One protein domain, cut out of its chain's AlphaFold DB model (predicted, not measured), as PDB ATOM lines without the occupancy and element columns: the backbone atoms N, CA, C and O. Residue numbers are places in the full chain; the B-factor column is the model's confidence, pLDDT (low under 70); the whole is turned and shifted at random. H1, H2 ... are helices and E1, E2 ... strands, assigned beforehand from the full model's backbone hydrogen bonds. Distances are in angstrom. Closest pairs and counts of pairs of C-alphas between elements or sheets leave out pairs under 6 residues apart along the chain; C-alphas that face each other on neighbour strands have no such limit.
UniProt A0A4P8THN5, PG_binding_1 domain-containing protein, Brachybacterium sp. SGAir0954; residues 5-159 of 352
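This is residues 5 to 159 of the 352 residues of the protein "PG_binding_1 domain-containing protein" of Brachybacterium sp. SGAir0954 (UniProt A0A4P8THN5). One strongly twisted sheet of five strands is folded back on itself, with E4 and E3 facing E1 and E5 and E2 as the hinge; H1 and H3 pack on the same face of it, H1 across the strands and H3 along them. H4 covers E1 and E5, and small H2 sits beside H3. The printed part has 155 residues, with four named helices followed by five named strands; the sheet's order is E4 E3 E2 E1 E5, antiparallel throughout, and the class is mixed. The whole is compact, with a radius of gyration of the C-alphas of 14.4 A and spans of 39 by 34 by 27 A.

Start with H1, residues 5 to 20, on the sheet at a height over the sheet of 9.6 A. With residues 11 to 15 alone it touches H3, residues 47 to 57, at a steep tilt of 61 degrees, opposite ways; the closest C-alphas, Tyr 11 and Gly 54, are 6.3 A apart. H3 is the hub, at a height over the sheet of 9.0 A. It touches H2, residues 34 to 38, closest at the C-alphas of Tyr 35 and Tyr 50, 5.5 A apart; H2 only grazes the sheet. H3 and H4, residues 70 to 79, only just touch, with 3 pairs of C-alphas within 8 A, the closest being Val 48 and Thr 70 at 6.2 A. In H1, H2, H3 and H4 every O i to N i+4 pair is within hydrogen-bond range. Next comes a meander, each strand the antiparallel neighbour of the one before: E1, residues 94 to 99, E2, residues 105 to 113, E3, residues 117 to 125, and E4, residues 137 to 144. Look for N 105 and O 97 at 2.8 A, N 121 and O 109 at 2.8 A, and N 141 and O 120 at 2.8 A. E2 bends by 86 degrees at residue 110. E5, residues 152 to 158, is antiparallel to E1, with N 96 and O 156 at 2.8 A.

Find C-alpha 5 at (30.586, -33.025, -11.738); from there H1 runs 22.6 A to C-alpha 20. H2 spans 5.9 A, H3 15.7 A and H4 14.4 A. E1 spans 16.3 A, E2 17.0 A, E3 20.9 A and E4 21.4 A. E5 runs 17.4 A to C-alpha 158 at (20.065, -24.038, -19.194).

The C-alphas farthest apart, Pro 27 and Gly 81, are 41.8 A apart. The printed part has no cut; the links H1 to H2, H3 to H4, H4 to E1 and E3 to E4 are long. Mean pLDDT of the printed part is 77.0, with 38 residues under 70, among them 22 to 32, 125 to 136 and 145 to 152.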
ATOM      1  N   ALA A   5      29.719 -34.030 -12.344       51.44
ATOM      2  CA  ALA A   5      30.586 -33.025 -11.738       51.44
ATOM      3  C   ALA A   5      31.899 -32.904 -12.511       51.44
ATOM      4  O   ALA A   5      32.281 -31.791 -12.876       51.44
ATOM      5  N   THR A   6      32.512 -34.041 -12.842       63.12
ATOM      6  CA  THR A   6      33.713 -34.100 -13.682       63.12
ATOM      7  C   THR A   6      33.434 -33.525 -15.067       63.12
ATOM      8  O   THR A   6      34.135 -32.622 -15.511       63.12
ATOM      9  N   ALA A   7      32.346 -33.941 -15.723       71.56
ATOM     10  CA  ALA A   7      32.001 -33.438 -17.052       71.56
ATOM     11  C   ALA A   7      31.704 -31.925 -17.072       71.56
ATOM     12  O   ALA A   7      32.062 -31.230 -18.024       71.56
ATOM     13  N   ARG A   8      31.090 -31.386 -16.009       81.19
ATOM     14  CA  ARG A   8      30.881 -29.938 -15.851       81.19
ATOM     15  C   ARG A   8      32.195 -29.193 -15.609       81.19
ATOM     16  O   ARG A   8      32.370 -28.101 -16.147       81.19
ATOM     17  N   ALA A   9      33.094 -29.749 -14.799       72.88
ATOM     18  CA  ALA A   9      34.409 -29.166 -14.549       72.88
ATOM     19  C   ALA A   9      35.252 -29.137 -15.831       72.88
ATOM     20  O   ALA A   9      35.801 -28.090 -16.160       72.88
ATOM     21  N   ASP A  10      35.268 -30.228 -16.599       80.81
ATOM     22  CA  ASP A  10      35.919 -30.297 -17.911       80.81
ATOM     23  C   ASP A  10      35.360 -29.228 -18.853       80.81
ATOM     24  O   ASP A  10      36.119 -28.509 -19.499       80.81
ATOM     25  N   TYR A  11      34.033 -29.067 -18.889       88.88
ATOM     26  CA  TYR A  11      33.368 -28.051 -19.705       88.88
ATOM     27  C   TYR A  11      33.773 -26.620 -19.332       88.88
ATOM     28  O   TYR A  11      34.056 -25.802 -20.212       88.88
ATOM     29  N   ILE A  12      33.831 -26.309 -18.034       85.69
ATOM     30  CA  ILE A  12      34.291 -25.007 -17.531       85.69
ATOM     31  C   ILE A  12      35.769 -24.791 -17.876       85.69
ATOM     32  O   ILE A  12      36.123 -23.735 -18.402       85.69
ATOM     33  N   SER A  13      36.617 -25.793 -17.639       86.38
ATOM     34  CA  SER A  13      38.052 -25.747 -17.934       86.38
ATOM     35  C   SER A  13      38.322 -25.557 -19.423       86.38
ATOM     36  O   SER A  13      39.166 -24.745 -19.797       86.38
ATOM     37  N   TRP A  14      37.561 -26.234 -20.289       93.56
ATOM     38  CA  TRP A  14      37.638 -26.041 -21.734       93.56
ATOM     39  C   TRP A  14      37.320 -24.593 -22.107       93.56
ATOM     40  O   TRP A  14      38.084 -23.978 -22.844       93.56
ATOM     41  N   HIS A  15      36.262 -24.000 -21.546       91.81
ATOM     42  CA  HIS A  15      35.917 -22.599 -21.802       91.81
ATOM     43  C   HIS A  15      37.022 -21.636 -21.350       91.81
ATOM     44  O   HIS A  15      37.393 -20.728 -22.093       91.81
ATOM     45  N   GLN A  16      37.586 -21.851 -20.159       88.56
ATOM     46  CA  GLN A  16      38.711 -21.063 -19.644       88.56
ATOM     47  C   GLN A  16      39.952 -21.187 -20.537       88.56
ATOM     48  O   GLN A  16      40.633 -20.194 -20.786       88.56
ATOM     49  N   ASP A  17      40.226 -22.380 -21.061       89.62
ATOM     50  CA  ASP A  17      41.308 -22.609 -22.013       89.62
ATOM     51  C   ASP A  17      41.078 -21.881 -23.344       89.62
ATOM     52  O   ASP A  17      41.968 -21.190 -23.840       89.62
ATOM     53  N   GLN A  18      39.861 -21.957 -23.891       87.31
ATOM     54  CA  GLN A  18      39.502 -21.216 -25.100       87.31
ATOM     55  C   GLN A  18      39.622 -19.698 -24.901       87.31
ATOM     56  O   GLN A  18      40.077 -19.007 -25.808       87.31
ATOM     57  N   LEU A  19      39.261 -19.184 -23.720       85.62
ATOM     58  CA  LEU A  19      39.424 -17.774 -23.370       85.62
ATOM     59  C   LEU A  19      40.903 -17.360 -23.338       85.62
ATOM     60  O   LEU A  19      41.246 -16.302 -23.860       85.62
ATOM     61  N   ARG A  20      41.786 -18.190 -22.763       86.06
ATOM     62  CA  ARG A  20      43.238 -17.920 -22.722       86.06
ATOM     63  C   ARG A  20      43.876 -17.887 -24.105       86.06
ATOM     64  O   ARG A  20      44.799 -17.112 -24.322       86.06
ATOM     65  N   LYS A  21      43.381 -18.706 -25.036       81.19
ATOM     66  CA  LYS A  21      43.859 -18.735 -26.428       81.19
ATOM     67  C   LYS A  21      43.562 -17.440 -27.194       81.19
ATOM     68  O   LYS A  21      44.168 -17.230 -28.240       81.19
ATOM     69  N   GLY A  22      42.675 -16.585 -26.679       66.38
ATOM     70  CA  GLY A  22      42.346 -15.301 -27.287       66.38
ATOM     71  C   GLY A  22      41.605 -15.430 -28.627       66.38
ATOM     72  O   GLY A  22      41.193 -16.528 -29.021       66.38
ATOM     73  N   PRO A  23      41.377 -14.308 -29.331       66.06
ATOM     74  CA  PRO A  23      40.760 -14.327 -30.652       66.06
ATOM     75  C   PRO A  23      41.656 -15.082 -31.643       66.06
ATOM     76  O   PRO A  23      42.861 -14.861 -31.701       66.06
ATOM     77  N   TRP A  24      41.057 -15.987 -32.417       58.47
ATOM     78  CA  TRP A  24      41.778 -16.916 -33.298       58.47
ATOM     79  C   TRP A  24      41.591 -16.608 -34.796       58.47
ATOM     80  O   TRP A  24      41.913 -17.439 -35.643       58.47
ATOM     81  N   GLU A  25      41.045 -15.438 -35.142       58.19
ATOM     82  CA  GLU A  25      40.898 -15.021 -36.540       58.19
ATOM     83  C   GLU A  25      42.175 -14.347 -37.047       58.19
ATOM     84  O   GLU A  25      42.502 -13.230 -36.645       58.19
ATOM     85  N   VAL A  26      42.893 -15.024 -37.947       54.78
ATOM     86  CA  VAL A  26      44.054 -14.460 -38.646       54.78
ATOM     87  C   VAL A  26      43.863 -14.615 -40.163       54.78
ATOM     88  O   VAL A  26      43.851 -15.752 -40.649       54.78
ATOM     89  N   PRO A  27      43.729 -13.505 -40.921       59.81
ATOM     90  CA  PRO A  27      43.507 -12.132 -40.440       59.81
ATOM     91  C   PRO A  27      42.111 -11.960 -39.810       59.81
ATOM     92  O   PRO A  27      41.223 -12.798 -40.001       59.81
ATOM     93  N   ALA A  28      41.914 -10.872 -39.063       52.72
ATOM     94  CA  ALA A  28      40.597 -10.483 -38.560       52.72
ATOM     95  C   ALA A  28      39.607 -10.306 -39.730       52.72
ATOM     96  O   ALA A  28      39.982  -9.748 -40.762       52.72
ATOM     97  N   GLY A  29      38.374 -10.809 -39.596       52.31
ATOM     98  CA  GLY A  29      37.376 -10.787 -40.674       52.31
ATOM     99  C   GLY A  29      37.493 -11.952 -41.665       52.31
ATOM    100  O   GLY A  29      36.808 -11.979 -42.684       52.31
ATOM    101  N   SER A  30      38.346 -12.947 -41.387       60.47
ATOM    102  CA  SER A  30      38.507 -14.135 -42.243       60.47
ATOM    103  C   SER A  30      37.355 -15.146 -42.138       60.47
ATOM    104  O   SER A  30      37.331 -16.117 -42.903       60.47
ATOM    105  N   ASN A  31      36.417 -14.947 -41.203       55.66
ATOM    106  CA  ASN A  31      35.228 -15.772 -40.967       55.66
ATOM    107  C   ASN A  31      35.543 -17.283 -40.957       55.66
ATOM    108  O   ASN A  31      34.861 -18.132 -41.552       55.66
ATOM    109  N   ARG A  32      36.637 -17.641 -40.276       60.16
ATOM    110  CA  ARG A  32      37.093 -19.028 -40.104       60.16
ATOM    111  C   ARG A  32      36.502 -19.642 -38.838       60.16
ATOM    112  O   ARG A  32      37.199 -20.364 -38.130       60.16
ATOM    113  N   ASN A  33      35.227 -19.376 -38.554       70.06
ATOM    114  CA  ASN A  33      34.543 -19.861 -37.359       70.06
ATOM    115  C   ASN A  33      34.686 -21.387 -37.195       70.06
ATOM    116  O   ASN A  33      33.960 -22.191 -37.792       70.06
ATOM    117  N   ARG A  34      35.634 -21.780 -36.340       77.00
ATOM    118  CA  ARG A  34      36.014 -23.176 -36.112       77.00
ATOM    119  C   ARG A  34      34.954 -23.962 -35.356       77.00
ATOM    120  O   ARG A  34      34.873 -25.172 -35.527       77.00
ATOM    121  N   TYR A  35      34.150 -23.292 -34.533       85.25
ATOM    122  CA  TYR A  35      33.176 -23.962 -33.680       85.25
ATOM    123  C   TYR A  35      32.002 -24.463 -34.514       85.25
ATOM    124  O   TYR A  35      31.727 -25.658 -34.496       85.25
ATOM    125  N   SER A  36      31.396 -23.614 -35.348       83.38
ATOM    126  CA  SER A  36      30.348 -24.068 -36.274       83.38
ATOM    127  C   SER A  36      30.874 -25.097 -37.279       83.38
ATOM    128  O   SER A  36      30.221 -26.116 -37.497       83.38
ATOM    129  N   ARG A  37      32.091 -24.905 -37.814       82.31
ATOM    130  CA  ARG A  37      32.725 -25.882 -38.722       82.31
ATOM    131  C   ARG A  37      32.958 -27.241 -38.062       82.31
ATOM    132  O   ARG A  37      32.672 -28.256 -38.686       82.31
ATOM    133  N   SER A  38      33.403 -27.273 -36.802       83.62
ATOM    134  CA  SER A  38      33.572 -28.523 -36.040       83.62
ATOM    135  C   SER A  38      32.263 -29.295 -35.847       83.62
ATOM    136  O   SER A  38      32.282 -30.503 -35.646       83.62
ATOM    137  N   LEU A  39      31.123 -28.606 -35.961       85.62
ATOM    138  CA  LEU A  39      29.781 -29.184 -35.890       85.62
ATOM    139  C   LEU A  39      29.178 -29.480 -37.274       85.62
ATOM    140  O   LEU A  39      28.005 -29.847 -37.349       85.62
ATOM    141  N   GLY A  40      29.929 -29.275 -38.363       85.88
ATOM    142  CA  GLY A  40      29.441 -29.417 -39.737       85.88
ATOM    143  C   GLY A  40      28.418 -28.352 -40.154       85.88
ATOM    144  O   GLY A  40      27.659 -28.564 -41.096       85.88
ATOM    145  N   ARG A  41      28.352 -27.217 -39.446       82.62
ATOM    146  CA  ARG A  41      27.441 -26.101 -39.745       82.62
ATOM    147  C   ARG A  41      28.137 -25.027 -40.586       82.62
ATOM    148  O   ARG A  41      29.362 -24.885 -40.497       82.62
ATOM    149  N   PRO A  42      27.379 -24.220 -41.356       80.44
ATOM    150  CA  PRO A  42      27.921 -23.027 -41.996       80.44
ATOM    151  C   PRO A  42      28.664 -22.148 -40.984       80.44
ATOM    152  O   PRO A  42      28.226 -22.000 -39.843       80.44
ATOM    153  N   ALA A  43      29.791 -21.569 -41.394       72.56
ATOM    154  CA  ALA A  43      30.610 -20.713 -40.542       72.56
ATOM    155  C   ALA A  43      29.853 -19.415 -40.189       72.56
ATOM    156  O   ALA A  43      29.909 -18.437 -40.929       72.56
ATOM    157  N   GLN A  44      29.112 -19.427 -39.074       72.88
ATOM    158  CA  GLN A  44      28.286 -18.309 -38.601       72.88
ATOM    159  C   GLN A  44      28.426 -18.079 -37.093       72.88
ATOM    160  O   GLN A  44      28.482 -19.036 -36.328       72.88
ATOM    161  N   ALA A  45      28.435 -16.818 -36.653       70.50
ATOM    162  CA  ALA A  45      28.663 -16.385 -35.266       70.50
ATOM    163  C   ALA A  45      27.509 -16.720 -34.286       70.50
ATOM    164  O   ALA A  45      26.917 -15.855 -33.636       70.50
ATOM    165  N   TRP A  46      27.134 -17.992 -34.199       80.81
ATOM    166  CA  TRP A  46      26.085 -18.510 -33.339       80.81
ATOM    167  C   TRP A  46      26.636 -18.935 -31.972       80.81
ATOM    168  O   TRP A  46      27.424 -19.872 -31.851       80.81
ATOM    169  N   CYS A  47      26.176 -18.273 -30.911       81.06
ATOM    170  CA  CYS A  47      26.604 -18.552 -29.534       81.06
ATOM    171  C   CYS A  47      26.293 -19.976 -29.046       81.06
ATOM    172  O   CYS A  47      27.047 -20.534 -28.250       81.06
ATOM    173  N   VAL A  48      25.204 -20.586 -29.528       88.12
ATOM    174  CA  VAL A  48      24.853 -21.965 -29.153       88.12
ATOM    175  C   VAL A  48      25.805 -22.972 -29.803       88.12
ATOM    176  O   VAL A  48      26.113 -23.982 -29.179       88.12
ATOM    177  N   ASP A  49      26.349 -22.680 -30.988       88.44
ATOM    178  CA  ASP A  49      27.364 -23.530 -31.624       88.44
ATOM    179  C   ASP A  49      28.639 -23.590 -30.791       88.44
ATOM    180  O   ASP A  49      29.208 -24.661 -30.618       88.44
ATOM    181  N   TYR A  50      29.071 -22.464 -30.222       88.38
ATOM    182  CA  TYR A  50      30.219 -22.454 -29.317       88.38
ATOM    183  C   TYR A  50      29.969 -23.317 -28.077       88.38
ATOM    184  O   TYR A  50      30.788 -24.172 -27.733       88.38
ATOM    185  N   ALA A  51      28.806 -23.139 -27.446       90.69
ATOM    186  CA  ALA A  51      28.415 -23.939 -26.295       90.69
ATOM    187  C   ALA A  51      28.361 -25.438 -26.637       90.69
ATOM    188  O   ALA A  51      28.836 -26.253 -25.845       90.69
ATOM    189  N   GLN A  52      27.821 -25.789 -27.810       91.88
ATOM    190  CA  GLN A  52      27.757 -27.162 -28.299       91.88
ATOM    191  C   GLN A  52      29.152 -27.724 -28.588       91.88
ATOM    192  O   GLN A  52      29.445 -28.822 -28.136       91.88
ATOM    193  N   ALA A  53      30.031 -26.977 -29.255       91.44
ATOM    194  CA  ALA A  53      31.400 -27.408 -29.534       91.44
ATOM    195  C   ALA A  53      32.181 -27.710 -28.245       91.44
ATOM    196  O   ALA A  53      32.901 -28.704 -28.180       91.44
ATOM    197  N   GLY A  54      31.987 -26.907 -27.193       92.62
ATOM    198  CA  GLY A  54      32.552 -27.205 -25.878       92.62
ATOM    199  C   GLY A  54      32.002 -28.497 -25.278       92.62
ATOM    200  O   GLY A  54      32.757 -29.271 -24.707       92.62
ATOM    201  N   LEU A  55      30.701 -28.759 -25.435       93.19
ATOM    202  CA  LEU A  55      30.080 -29.982 -24.930       93.19
ATOM    203  C   LEU A  55      30.604 -31.209 -25.683       93.19
ATOM    204  O   LEU A  55      30.928 -32.202 -25.042       93.19
ATOM    205  N   GLU A  56      30.743 -31.147 -27.010       92.94
ATOM    206  CA  GLU A  56      31.364 -32.217 -27.808       92.94
ATOM    207  C   GLU A  56      32.803 -32.482 -27.341       92.94
ATOM    208  O   GLU A  56      33.153 -33.616 -27.016       92.94
ATOM    209  N   ALA A  57      33.611 -31.423 -27.212       92.00
ATOM    210  CA  ALA A  57      35.017 -31.517 -26.830       92.00
ATOM    211  C   ALA A  57      35.240 -32.111 -25.429       92.00
ATOM    212  O   ALA A  57      36.315 -32.641 -25.154       92.00
ATOM    213  N   THR A  58      34.244 -32.039 -24.541       90.88
ATOM    214  CA  THR A  58      34.345 -32.544 -23.164       90.88
ATOM    215  C   THR A  58      33.529 -33.809 -22.909       90.88
ATOM    216  O   THR A  58      33.329 -34.190 -21.754       90.88
ATOM    217  N   GLY A  59      33.065 -34.491 -23.963       87.38
ATOM    218  CA  GLY A  59      32.319 -35.749 -23.838       87.38
ATOM    219  C   GLY A  59      30.895 -35.564 -23.304       87.38
ATOM    220  O   GLY A  59      30.378 -36.399 -22.572       87.38
ATOM    221  N   SER A  60      30.277 -34.431 -23.624       89.19
ATOM    222  CA  SER A  60      28.895 -34.062 -23.293       89.19
ATOM    223  C   SER A  60      28.075 -33.697 -24.544       89.19
ATOM    224  O   SER A  60      27.068 -32.995 -24.443       89.19
ATOM    225  N   GLY A  61      28.512 -34.138 -25.729       89.00
ATOM    226  CA  GLY A  61      27.957 -33.756 -27.034       89.00
ATOM    227  C   GLY A  61      26.474 -34.078 -27.249       89.00
ATOM    228  O   GLY A  61      25.777 -33.346 -27.950       89.00
ATOM    229  N   GLY A  62      25.948 -35.109 -26.579       88.94
ATOM    230  CA  GLY A  62      24.516 -35.435 -26.582       88.94
ATOM    231  C   GLY A  62      23.686 -34.566 -25.628       88.94
ATOM    232  O   GLY A  62      22.460 -34.702 -25.546       88.94
ATOM    233  N   GLY A  63      24.348 -33.677 -24.881       83.88
ATOM    234  CA  GLY A  63      23.797 -32.997 -23.718       83.88
ATOM    235  C   GLY A  63      22.852 -31.831 -24.006       83.88
ATOM    236  O   GLY A  63      22.187 -31.358 -23.080       83.88
ATOM    237  N   ILE A  64      22.780 -31.375 -25.261       90.00
ATOM    238  CA  ILE A  64      21.818 -30.387 -25.775       90.00
ATOM    239  C   ILE A  64      21.374 -30.768 -27.195       90.00
ATOM    240  O   ILE A  64      22.007 -31.604 -27.831       90.00
ATOM    241  N   ILE A  65      20.304 -30.160 -27.716       89.06
ATOM    242  CA  ILE A  65      19.893 -30.373 -29.118       89.06
ATOM    243  C   ILE A  65      20.820 -29.680 -30.126       89.06
ATOM    244  O   ILE A  65      21.368 -28.618 -29.817       89.06
ATOM    245  N   PRO A  66      20.914 -30.206 -31.362       87.38
ATOM    246  CA  PRO A  66      21.658 -29.574 -32.433       87.38
ATOM    247  C   PRO A  66      20.911 -28.359 -32.963       87.38
ATOM    248  O   PRO A  66      20.128 -28.436 -33.906       87.38
ATOM    249  N   THR A  67      21.160 -27.208 -32.360       88.69
ATOM    250  CA  THR A  67      20.632 -25.950 -32.865       88.69
ATOM    251  C   THR A  67      21.638 -24.842 -32.677       88.69
ATOM    252  O   THR A  67      22.380 -24.816 -31.700       88.69
ATOM    253  N   ALA A  68      21.619 -23.909 -33.612       84.94
ATOM    254  CA  ALA A  68      22.318 -22.652 -33.479       84.94
ATOM    255  C   ALA A  68      21.450 -21.541 -32.864       84.94
ATOM    256  O   ALA A  68      21.942 -20.514 -32.396       84.94
ATOM    257  N   SER A  69      20.128 -21.745 -32.855       87.06
ATOM    258  CA  SER A  69      19.159 -20.763 -32.384       87.06
ATOM    259  C   SER A  69      19.065 -20.779 -30.863       87.06
ATOM    260  O   SER A  69      18.661 -21.769 -30.252       87.06
ATOM    261  N   THR A  70      19.346 -19.631 -30.243       87.19
ATOM    262  CA  THR A  70      19.153 -19.438 -28.795       87.19
ATOM    263  C   THR A  70      17.703 -19.694 -28.382       87.19
ATOM    264  O   THR A  70      17.443 -20.346 -27.371       87.19
ATOM    265  N   ARG A  71      16.733 -19.233 -29.183       88.12
ATOM    266  CA  ARG A  71      15.307 -19.423 -28.889       88.12
ATOM    267  C   ARG A  71      14.920 -20.901 -28.926       88.12
ATOM    268  O   ARG A  71      14.239 -21.361 -28.013       88.12
ATOM    269  N   ALA A  72      15.387 -21.639 -29.936       91.12
ATOM    270  CA  ALA A  72      15.140 -23.077 -30.038       91.12
ATOM    271  C   ALA A  72      15.797 -23.842 -28.879       91.12
ATOM    272  O   ALA A  72      15.157 -24.696 -28.268       91.12
ATOM    273  N   HIS A  73      17.031 -23.480 -28.513       91.94
ATOM    274  CA  HIS A  73      17.726 -24.056 -27.363       91.94
ATOM    275  C   HIS A  73      16.955 -23.837 -26.051       91.94
ATOM    276  O   HIS A  73      16.742 -24.780 -25.294       91.94
ATOM    277  N   ILE A  74      16.481 -22.615 -25.784       90.94
ATOM    278  CA  ILE A  74      15.699 -22.313 -24.574       90.94
ATOM    279  C   ILE A  74      14.364 -23.066 -24.575       90.94
ATOM    280  O   ILE A  74      13.959 -23.590 -23.536       90.94
ATOM    281  N   ALA A  75      13.677 -23.137 -25.720       92.38
ATOM    282  CA  ALA A  75      12.438 -23.898 -25.845       92.38
ATOM    283  C   ALA A  75      12.667 -25.380 -25.514       92.38
ATOM    284  O   ALA A  75      11.959 -25.940 -24.678       92.38
ATOM    285  N   TRP A  76      13.721 -25.983 -26.068       94.12
ATOM    286  CA  TRP A  76      14.140 -27.341 -25.724       94.12
ATOM    287  C   TRP A  76      14.489 -27.506 -24.239       94.12
ATOM    288  O   TRP A  76      14.075 -28.471 -23.595       94.12
ATOM    289  N   ALA A  77      15.228 -26.564 -23.654       89.38
ATOM    290  CA  ALA A  77      15.604 -26.640 -22.247       89.38
ATOM    291  C   ALA A  77      14.365 -26.634 -21.336       89.38
ATOM    292  O   ALA A  77      14.347 -27.300 -20.299       89.38
ATOM    293  N   LYS A  78      13.306 -25.909 -21.718       88.31
ATOM    294  CA  LYS A  78      12.022 -25.920 -21.006       88.31
ATOM    295  C   LYS A  78      11.320 -27.273 -21.132       88.31
ATOM    296  O   LYS A  78      10.917 -27.823 -20.112       88.31
ATOM    297  N   THR A  79      11.234 -27.841 -22.337       87.25
ATOM    298  CA  THR A  79      10.548 -29.131 -22.561       87.25
ATOM    299  C   THR A  79      11.268 -30.322 -21.926       87.25
ATOM    300  O   THR A  79      10.636 -31.317 -21.590       87.25
ATOM    301  N   THR A  80      12.575 -30.215 -21.687       80.75
ATOM    302  CA  THR A  80      13.391 -31.257 -21.036       80.75
ATOM    303  C   THR A  80      13.602 -31.048 -19.536       80.75
ATOM    304  O   THR A  80      14.297 -31.833 -18.883       80.75
ATOM    305  N   GLY A  81      13.034 -29.981 -18.962       81.06
ATOM    306  CA  GLY A  81      13.216 -29.639 -17.551       81.06
ATOM    307  C   GLY A  81      14.639 -29.192 -17.190       81.06
ATOM    308  O   GLY A  81      15.016 -29.237 -16.016       81.06
ATOM    309  N   ARG A  82      15.438 -28.760 -18.171       84.12
ATOM    310  CA  ARG A  82      16.805 -28.234 -17.999       84.12
ATOM    311  C   ARG A  82      16.874 -26.716 -17.839       84.12
ATOM    312  O   ARG A  82      17.901 -26.204 -17.401       84.12
ATOM    313  N   TYR A  83      15.793 -26.004 -18.147       85.81
ATOM    314  CA  TYR A  83      15.692 -24.559 -17.952       85.81
ATOM    315  C   TYR A  83      15.419 -24.193 -16.487       85.81
ATOM    316  O   TYR A  83      14.681 -24.885 -15.776       85.81
ATOM    317  N   ARG A  84      15.992 -23.082 -16.024       82.38
ATOM    318  CA  ARG A  84      15.763 -22.494 -14.699       82.38
ATOM    319  C   ARG A  84      15.528 -20.995 -14.857       82.38
ATOM    320  O   ARG A  84      16.395 -20.297 -15.360       82.38
ATOM    321  N   SER A  85      14.391 -20.492 -14.382       75.31
ATOM    322  CA  SER A  85      14.005 -19.070 -14.446       75.31
ATOM    323  C   SER A  85      14.626 -18.198 -13.339       75.31
ATOM    324  O   SER A  85      14.137 -17.108 -13.057       75.31
ATOM    325  N   ARG A  86      15.686 -18.674 -12.666       66.69
ATOM    326  CA  ARG A  86      16.304 -17.983 -11.521       66.69
ATOM    327  C   ARG A  86      17.378 -16.994 -11.981       66.69
ATOM    328  O   ARG A  86      18.138 -17.282 -12.901       66.69
ATOM    329  N   ASN A  87      17.518 -15.890 -11.249       65.50
ATOM    330  CA  ASN A  87      18.547 -14.856 -11.435       65.50
ATOM    331  C   ASN A  87      19.928 -15.226 -10.849       65.50
ATOM    332  O   ASN A  87      20.779 -14.357 -10.694       65.50
ATOM    333  N   ARG A  88      20.166 -16.503 -10.521       72.12
ATOM    334  CA  ARG A  88      21.462 -17.017 -10.046       72.12
ATOM    335  C   ARG A  88      21.865 -18.256 -10.850       72.12
ATOM    336  O   ARG A  88      21.601 -19.373 -10.401       72.12
ATOM    337  N   PRO A  89      22.430 -18.081 -12.057       77.44
ATOM    338  CA  PRO A  89      22.875 -19.196 -12.883       77.44
ATOM    339  C   PRO A  89      23.892 -20.095 -12.179       77.44
ATOM    340  O   PRO A  89      24.770 -19.617 -11.464       77.44
ATOM    341  N   ALA A  90      23.765 -21.407 -12.382       77.50
ATOM    342  CA  ALA A  90      24.737 -22.374 -11.879       77.50
ATOM    343  C   ALA A  90      26.042 -22.298 -12.685       77.50
ATOM    344  O   ALA A  90      26.016 -22.008 -13.880       77.50
ATOM    345  N   LEU A  91      27.176 -22.616 -12.057       82.38
ATOM    346  CA  LEU A  91      28.446 -22.754 -12.774       82.38
ATOM    347  C   LEU A  91      28.331 -23.813 -13.879       82.38
ATOM    348  O   LEU A  91      27.698 -24.851 -13.683       82.38
ATOM    349  N   GLY A  92      28.925 -23.543 -15.038       81.56
ATOM    350  CA  GLY A  92      28.836 -24.376 -16.236       81.56
ATOM    351  C   GLY A  92      27.527 -24.228 -17.014       81.56
ATOM    352  O   GLY A  92      27.435 -24.701 -18.142       81.56
ATOM    353  N   ALA A  93      26.502 -23.583 -16.449       86.75
ATOM    354  CA  ALA A  93      25.240 -23.393 -17.146       86.75
ATOM    355  C   ALA A  93      25.376 -22.418 -18.319       86.75
ATOM    356  O   ALA A  93      26.284 -21.593 -18.363       86.75
ATOM    357  N   LEU A  94      24.406 -22.486 -19.226       90.38
ATOM    358  CA  LEU A  94      24.249 -21.559 -20.335       90.38
ATOM    359  C   LEU A  94      23.254 -20.471 -19.942       90.38
ATOM    360  O   LEU A  94      22.049 -20.729 -19.869       90.38
ATOM    361  N   ALA A  95      23.743 -19.271 -19.635       87.38
ATOM    362  CA  ALA A  95      22.884 -18.166 -19.219       87.38
ATOM    363  C   ALA A  95      22.148 -17.552 -20.416       87.38
ATOM    364  O   ALA A  95      22.772 -17.154 -21.396       87.38
ATOM    365  N   ALA A  96      20.825 -17.441 -20.306       86.25
ATOM    366  CA  ALA A  96      19.976 -16.754 -21.269       86.25
ATOM    367  C   ALA A  96      19.813 -15.292 -20.846       86.25
ATOM    368  O   ALA A  96      19.184 -14.994 -19.822       86.25
ATOM    369  N   VAL A  97      20.360 -14.385 -21.647       81.19
ATOM    370  CA  VAL A  97      20.401 -12.951 -21.366       81.19
ATOM    371  C   VAL A  97      19.841 -12.150 -22.534       81.19
ATOM    372  O   VAL A  97      19.890 -12.595 -23.674       81.19
ATOM    373  N   ALA A  98      19.330 -10.953 -22.287       77.88
ATOM    374  CA  ALA A  98      19.094  -9.986 -23.360       77.88
ATOM    375  C   ALA A  98      19.369  -8.576 -22.857       77.88
ATOM    376  O   ALA A  98      19.182  -8.294 -21.670       77.88
ATOM    377  N   LYS A  99      19.783  -7.690 -23.760       73.62
ATOM    378  CA  LYS A  99      19.695  -6.252 -23.528       73.62
ATOM    379  C   LYS A  99      18.233  -5.840 -23.734       73.62
ATOM    380  O   LYS A  99      17.534  -6.425 -24.561       73.62
ATOM    381  N   ASN A 100      17.741  -4.869 -22.968       67.12
ATOM    382  CA  ASN A 100      16.377  -4.371 -23.166       67.12
ATOM    383  C   ASN A 100      16.166  -3.952 -24.634       67.12
ATOM    384  O   ASN A 100      16.989  -3.230 -25.193       67.12
ATOM    385  N   GLY A 101      15.081  -4.435 -25.248       64.12
ATOM    386  CA  GLY A 101      14.756  -4.186 -26.658       64.12
ATOM    387  C   GLY A 101      15.451  -5.101 -27.675       64.12
ATOM    388  O   GLY A 101      15.195  -4.956 -28.866       64.12
ATOM    389  N   THR A 102      16.296  -6.055 -27.256       70.12
ATOM    390  CA  THR A 102      16.989  -6.985 -28.172       70.12
ATOM    391  C   THR A 102      16.524  -8.434 -28.025       70.12
ATOM    392  O   THR A 102      15.931  -8.829 -27.021       70.12
ATOM    393  N   SER A 103      16.856  -9.271 -29.016       73.56
ATOM    394  CA  SER A 103      16.663 -10.725 -28.927       73.56
ATOM    395  C   SER A 103      17.493 -11.350 -27.798       73.56
ATOM    396  O   SER A 103      18.577 -10.871 -27.466       73.56
ATOM    397  N   VAL A 104      16.979 -12.445 -27.225       75.75
ATOM    398  CA  VAL A 104      17.684 -13.247 -26.213       75.75
ATOM    399  C   VAL A 104      18.899 -13.936 -26.837       75.75
ATOM    400  O   VAL A 104      18.806 -14.525 -27.915       75.75
ATOM    401  N   HIS A 105      20.008 -13.890 -26.113       78.00
ATOM    402  CA  HIS A 105      21.307 -14.466 -26.419       78.00
ATOM    403  C   HIS A 105      21.730 -15.440 -25.310       78.00
ATOM    404  O   HIS A 105      21.316 -15.299 -24.156       78.00
ATOM    405  N   THR A 106      22.567 -16.418 -25.649       79.00
ATOM    406  CA  THR A 106      23.212 -17.290 -24.665       79.00
ATOM    407  C   THR A 106      24.641 -16.816 -24.426       79.00
ATOM    408  O   THR A 106      25.474 -16.940 -25.315       79.00
ATOM    409  N   ASP A 107      24.954 -16.352 -23.216       73.31
ATOM    410  CA  ASP A 107      26.277 -15.805 -22.852       73.31
ATOM    411  C   ASP A 107      27.399 -16.865 -22.738       73.31
ATOM    412  O   ASP A 107      28.527 -16.541 -22.369       73.31
ATOM    413  N   GLY A 108      27.098 -18.126 -23.053       78.62
ATOM    414  CA  GLY A 108      28.011 -19.261 -22.931       78.62
ATOM    415  C   GLY A 108      28.097 -19.806 -21.506       78.62
ATOM    416  O   GLY A 108      27.113 -19.787 -20.764       78.62
ATOM    417  N   CYS A 109      29.266 -20.335 -21.144       88.88
ATOM    418  CA  CYS A 109      29.507 -21.064 -19.901       88.88
ATOM    419  C   CYS A 109      29.665 -20.117 -18.705       88.88
ATOM    420  O   CYS A 109      30.604 -19.325 -18.643       88.88
ATOM    421  N   VAL A 110      28.769 -20.212 -17.723       87.38
ATOM    422  CA  VAL A 110      28.841 -19.425 -16.485       87.38
ATOM    423  C   VAL A 110      30.025 -19.871 -15.626       87.38
ATOM    424  O   VAL A 110      30.095 -21.024 -15.205       87.38
ATOM    425  N   VAL A 111      30.920 -18.941 -15.294       86.25
ATOM    426  CA  VAL A 111      32.111 -19.195 -14.459       86.25
ATOM    427  C   VAL A 111      32.060 -18.494 -13.102       86.25
ATOM    428  O   VAL A 111      32.759 -18.896 -12.176       86.25
ATOM    429  N   LYS A 112      31.200 -17.482 -12.946       81.88
ATOM    430  CA  LYS A 112      30.865 -16.877 -11.650       81.88
ATOM    431  C   LYS A 112      29.475 -16.258 -11.721       81.88
ATOM    432  O   LYS A 112      29.130 -15.635 -12.718       81.88
ATOM    433  N   ALA A 113      28.683 -16.385 -10.661       77.31
ATOM    434  CA  ALA A 113      27.365 -15.766 -10.592       77.31
ATOM    435  C   ALA A 113      27.054 -15.280  -9.175       77.31
ATOM    436  O   ALA A 113      27.329 -15.959  -8.187       77.31
ATOM    437  N   SER A 114      26.437 -14.108  -9.091       72.88
ATOM    438  CA  SER A 114      25.841 -13.539  -7.884       72.88
ATOM    439  C   SER A 114      24.442 -13.013  -8.214       72.88
ATOM    440  O   SER A 114      23.961 -13.176  -9.333       72.88
ATOM    441  N   THR A 115      23.773 -12.387  -7.249       66.69
ATOM    442  CA  THR A 115      22.469 -11.738  -7.465       66.69
ATOM    443  C   THR A 115      22.538 -10.548  -8.419       66.69
ATOM    444  O   THR A 115      21.520 -10.220  -9.022       66.69
ATOM    445  N   SER A 116      23.707  -9.916  -8.558       71.00
ATOM    446  CA  SER A 116      23.879  -8.676  -9.321       71.00
ATOM    447  C   SER A 116      24.996  -8.714 -10.362       71.00
ATOM    448  O   SER A 116      25.220  -7.729 -11.056       71.00
ATOM    449  N   ARG A 117      25.717  -9.828 -10.505       79.31
ATOM    450  CA  ARG A 117      26.836  -9.947 -11.451       79.31
ATOM    451  C   ARG A 117      26.969 -11.364 -11.991       79.31
ATOM    452  O   ARG A 117      26.950 -12.313 -11.204       79.31
ATOM    453  N   LEU A 118      27.149 -11.492 -13.301       81.56
ATOM    454  CA  LEU A 118      27.457 -12.739 -14.003       81.56
ATOM    455  C   LEU A 118      28.798 -12.590 -14.709       81.56
ATOM    456  O   LEU A 118      29.011 -11.618 -15.430       81.56
ATOM    457  N   LEU A 119      29.662 -13.581 -14.540       86.88
ATOM    458  CA  LEU A 119      30.784 -13.811 -15.432       86.88
ATOM    459  C   LEU A 119      30.492 -15.090 -16.206       86.88
ATOM    460  O   LEU A 119      30.330 -16.164 -15.614       86.88
ATOM    461  N   ALA A 120      30.443 -14.970 -17.524       88.56
ATOM    462  CA  ALA A 120      30.252 -16.088 -18.430       88.56
ATOM    463  C   ALA A 120      31.262 -16.013 -19.572       88.56
ATOM    464  O   ALA A 120      31.567 -14.935 -20.075       88.56
ATOM    465  N   ILE A 121      31.807 -17.157 -19.966       88.44
ATOM    466  CA  ILE A 121      32.696 -17.253 -21.116       88.44
ATOM    467  C   ILE A 121      31.831 -17.560 -22.329       88.44
ATOM    468  O   ILE A 121      31.342 -18.681 -22.491       88.44
ATOM    469  N   GLY A 122      31.638 -16.537 -23.155       85.06
ATOM    470  CA  GLY A 122      30.956 -16.634 -24.434       85.06
ATOM    471  C   GLY A 122      31.968 -16.741 -25.561       85.06
ATOM    472  O   GLY A 122      33.105 -16.288 -25.445       85.06
ATOM    473  N   GLY A 123      31.555 -17.327 -26.671       78.88
ATOM    474  CA  GLY A 123      32.426 -17.504 -27.817       78.88
ATOM    475  C   GLY A 123      31.651 -17.551 -29.114       78.88
ATOM    476  O   GLY A 123      30.421 -17.476 -29.120       78.88
ATOM    477  N   ASN A 124      32.401 -17.661 -30.208       71.88
ATOM    478  CA  ASN A 124      31.879 -17.514 -31.558       71.88
ATOM    479  C   ASN A 124      31.216 -16.139 -31.773       71.88
ATOM    480  O   ASN A 124      30.109 -16.030 -32.298       71.88
ATOM    481  N   THR A 125      31.890 -15.083 -31.311       63.16
ATOM    482  CA  THR A 125      31.456 -13.689 -31.463       63.16
ATOM    483  C   THR A 125      32.600 -12.816 -31.984       63.16
ATOM    484  O   THR A 125      33.770 -13.169 -31.828       63.16
ATOM    485  N   SER A 126      32.259 -11.707 -32.635       55.41
ATOM    486  CA  SER A 126      33.178 -10.764 -33.283       55.41
ATOM    487  C   SER A 126      33.686  -9.650 -32.354       55.41
ATOM    488  O   SER A 126      34.689  -9.014 -32.653       55.41
ATOM    489  N   ASN A 127      33.024  -9.395 -31.217       53.31
ATOM    490  CA  ASN A 127      33.408  -8.377 -30.229       53.31
ATOM    491  C   ASN A 127      32.826  -8.675 -28.828       53.31
ATOM    492  O   ASN A 127      31.935  -9.513 -28.674       53.31
ATOM    493  N   ARG A 128      33.279  -7.941 -27.792       52.06
ATOM    494  CA  ARG A 128      32.616  -7.874 -26.465       52.06
ATOM    495  C   ARG A 128      31.271  -7.138 -26.592       52.06
ATOM    496  O   ARG A 128      31.131  -6.000 -26.159       52.06
ATOM    497  N   GLY A 129      30.277  -7.742 -27.234       51.25
ATOM    498  CA  GLY A 129      29.005  -7.054 -27.477       51.25
ATOM    499  C   GLY A 129      27.993  -7.825 -28.306       51.25
ATOM    500  O   GLY A 129      26.801  -7.591 -28.139       51.25
ATOM    501  N   GLY A 130      28.445  -8.783 -29.119       49.62
ATOM    502  CA  GLY A 130      27.570  -9.670 -29.870       49.62
ATOM    503  C   GLY A 130      26.750  -8.935 -30.921       49.62
ATOM    504  O   GLY A 130      25.537  -8.880 -30.785       49.62
ATOM    505  N   SER A 131      27.394  -8.387 -31.954       47.50
ATOM    506  CA  SER A 131      26.790  -8.216 -33.289       47.50
ATOM    507  C   SER A 131      27.817  -7.615 -34.254       47.50
ATOM    508  O   SER A 131      27.902  -6.399 -34.349       47.50
ATOM    509  N   THR A 132      28.608  -8.447 -34.933       44.47
ATOM    510  CA  THR A 132      29.180  -8.218 -36.279       44.47
ATOM    511  C   THR A 132      29.704  -9.560 -36.822       44.47
ATOM    512  O   THR A 132      29.805 -10.540 -36.087       44.47
ATOM    513  N   ALA A 133      29.927  -9.663 -38.127       46.50
ATOM    514  CA  ALA A 133      29.934 -10.913 -38.888       46.50
ATOM    515  C   ALA A 133      31.276 -11.689 -38.933       46.50
ATOM    516  O   ALA A 133      31.475 -12.490 -39.842       46.50
ATOM    517  N   ASP A 134      32.154 -11.531 -37.938       52.97
ATOM    518  CA  ASP A 134      33.559 -12.000 -37.986       52.97
ATOM    519  C   ASP A 134      33.827 -13.143 -36.974       52.97
ATOM    520  O   ASP A 134      34.655 -13.052 -36.071       52.97
ATOM    521  N   GLY A 135      32.979 -14.176 -36.996       58.69
ATOM    522  CA  GLY A 135      32.821 -15.145 -35.902       58.69
ATOM    523  C   GLY A 135      34.066 -15.968 -35.530       58.69
ATOM    524  O   GLY A 135      34.676 -16.626 -36.361       58.69
ATOM    525  N   GLY A 136      34.370 -16.070 -34.229       63.81
ATOM    526  CA  GLY A 136      35.397 -16.999 -33.726       63.81
ATOM    527  C   GLY A 136      36.058 -16.602 -32.407       63.81
ATOM    528  O   GLY A 136      36.687 -17.442 -31.762       63.81
ATOM    529  N   GLY A 137      35.890 -15.350 -31.975       75.69
ATOM    530  CA  GLY A 137      36.423 -14.861 -30.707       75.69
ATOM    531  C   GLY A 137      35.751 -15.497 -29.492       75.69
ATOM    532  O   GLY A 137      34.574 -15.869 -29.536       75.69
ATOM    533  N   VAL A 138      36.517 -15.606 -28.407       82.50
ATOM    534  CA  VAL A 138      36.078 -16.082 -27.091       82.50
ATOM    535  C   VAL A 138      36.380 -14.996 -26.072       82.50
ATOM    536  O   VAL A 138      37.501 -14.499 -26.004       82.50
ATOM    537  N   TYR A 139      35.375 -14.612 -25.292       82.19
ATOM    538  CA  TYR A 139      35.450 -13.472 -24.390       82.19
ATOM    539  C   TYR A 139      34.821 -13.796 -23.044       82.19
ATOM    540  O   TYR A 139      33.809 -14.489 -22.940       82.19
ATOM    541  N   LEU A 140      35.408 -13.215 -22.001       86.12
ATOM    542  CA  LEU A 140      34.769 -13.133 -20.703       86.12
ATOM    543  C   LEU A 140      33.727 -12.015 -20.748       86.12
ATOM    544  O   LEU A 140      34.073 -10.832 -20.803       86.12
ATOM    545  N   ASN A 141      32.459 -12.402 -20.731       81.75
ATOM    546  CA  ASN A 141      31.335 -11.506 -20.534       81.75
ATOM    547  C   ASN A 141      31.194 -11.246 -19.039       81.75
ATOM    548  O   ASN A 141      30.730 -12.106 -18.292       81.75
ATOM    549  N   ASP A 142      31.617 -10.063 -18.611       83.69
ATOM    550  CA  ASP A 142      31.444  -9.573 -17.250       83.69
ATOM    551  C   ASP A 142      30.296  -8.570 -17.236       83.69
ATOM    552  O   ASP A 142      30.387  -7.484 -17.812       83.69
ATOM    553  N   ARG A 143      29.168  -8.978 -16.660       76.00
ATOM    554  CA  ARG A 143      27.924  -8.220 -16.732       76.00
ATOM    555  C   ARG A 143      27.381  -7.980 -15.333       76.00
ATOM    556  O   ARG A 143      27.173  -8.919 -14.564       76.00
ATOM    557  N   THR A 144      27.099  -6.718 -15.032       73.56
ATOM    558  CA  THR A 144      26.325  -6.310 -13.857       73.56
ATOM    559  C   THR A 144      24.844  -6.277 -14.229       73.56
ATOM    560  O   THR A 144      24.464  -5.733 -15.266       73.56
ATOM    561  N   TYR A 145      24.002  -6.863 -13.388       64.31
ATOM    562  CA  TYR A 145      22.557  -6.936 -13.555       64.31
ATOM    563  C   TYR A 145      21.925  -6.256 -12.350       64.31
ATOM    564  O   TYR A 145      22.017  -6.805 -11.259       64.31
ATOM    565  N   MET A 146      21.346  -5.067 -12.562       52.59
ATOM    566  CA  MET A 146      20.249  -4.407 -11.824       52.59
ATOM    567  C   MET A 146      20.348  -2.868 -11.973       52.59
ATOM    568  O   MET A 146      21.401  -2.290 -11.732       52.59
ATOM    569  N   LEU A 147      19.199  -2.270 -12.334       47.34
ATOM    570  CA  LEU A 147      18.758  -0.861 -12.249       47.34
ATOM    571  C   LEU A 147      19.405   0.192 -13.180       47.34
ATOM    572  O   LEU A 147      20.223   1.002 -12.762       47.34
ATOM    573  N   GLY A 148      18.935   0.249 -14.434       48.22
ATOM    574  CA  GLY A 148      19.117   1.406 -15.323       48.22
ATOM    575  C   GLY A 148      18.717   1.136 -16.780       48.22
ATOM    576  O   GLY A 148      18.769   0.002 -17.255       48.22
ATOM    577  N   SER A 149      18.316   2.167 -17.528       41.59
ATOM    578  CA  SER A 149      18.120   2.060 -18.981       41.59
ATOM    579  C   SER A 149      19.433   1.628 -19.650       41.59
ATOM    580  O   SER A 149      20.442   2.313 -19.520       41.59
ATOM    581  N   GLY A 150      19.439   0.480 -20.339       52.53
ATOM    582  CA  GLY A 150      20.639  -0.102 -20.964       52.53
ATOM    583  C   GLY A 150      21.194  -1.367 -20.288       52.53
ATOM    584  O   GLY A 150      22.124  -1.967 -20.825       52.53
ATOM    585  N   THR A 151      20.613  -1.818 -19.167       62.22
ATOM    586  CA  THR A 151      21.027  -3.046 -18.461       62.22
ATOM    587  C   THR A 151      20.663  -4.334 -19.209       62.22
ATOM    588  O   THR A 151      19.586  -4.440 -19.801       62.22
ATOM    589  N   TYR A 152      21.532  -5.348 -19.124       68.31
ATOM    590  CA  TYR A 152      21.193  -6.727 -19.488       68.31
ATOM    591  C   TYR A 152      20.239  -7.331 -18.442       68.31
ATOM    592  O   TYR A 152      20.324  -7.007 -17.258       68.31
ATOM    593  N   ARG A 153      19.348  -8.238 -18.860       75.44
ATOM    594  CA  ARG A 153      18.468  -9.041 -17.994       75.44
ATOM    595  C   ARG A 153      18.825 -10.521 -18.110       75.44
ATOM    596  O   ARG A 153      18.966 -11.022 -19.222       75.44
ATOM    597  N   ILE A 154      18.911 -11.229 -16.979       77.12
ATOM    598  CA  ILE A 154      18.970 -12.702 -16.944       77.12
ATOM    599  C   ILE A 154      17.537 -13.228 -16.994       77.12
ATOM    600  O   ILE A 154      16.759 -13.017 -16.065       77.12
ATOM    601  N   TYR A 155      17.178 -13.910 -18.077       79.12
ATOM    602  CA  TYR A 155      15.867 -14.554 -18.215       79.12
ATOM    603  C   TYR A 155      15.846 -15.924 -17.543       79.12
ATOM    604  O   TYR A 155      14.809 -16.381 -17.071       79.12
ATOM    605  N   GLY A 156      17.004 -16.575 -17.502       82.62
ATOM    606  CA  GLY A 156      17.197 -17.869 -16.880       82.62
ATOM    607  C   GLY A 156      18.489 -18.502 -17.360       82.62
ATOM    608  O   GLY A 156      19.366 -17.828 -17.899       82.62
ATOM    609  N   TYR A 157      18.604 -19.808 -17.186       86.75
ATOM    610  CA  TYR A 157      19.751 -20.566 -17.663       86.75
ATOM    611  C   TYR A 157      19.379 -22.010 -17.974       86.75
ATOM    612  O   TYR A 157      18.438 -22.566 -17.400       86.75
ATOM    613  N   THR A 158      20.144 -22.616 -18.872       89.62
ATOM    614  CA  THR A 158      20.065 -24.038 -19.194       89.62
ATOM    615  C   THR A 158      21.193 -24.781 -18.498       89.62
ATOM    616  O   THR A 158      22.348 -24.372 -18.581       89.62
ATOM    617  N   VAL A 159      20.874 -25.897 -17.848       87.44
ATOM    618  CA  VAL A 159      21.878 -26.858 -17.374       87.44
ATOM    619  C   VAL A 159      21.962 -28.004 -18.388       87.44
ATOM    620  O   VAL A 159      21.004 -28.778 -18.465       87.44
TER     621      VAL A 159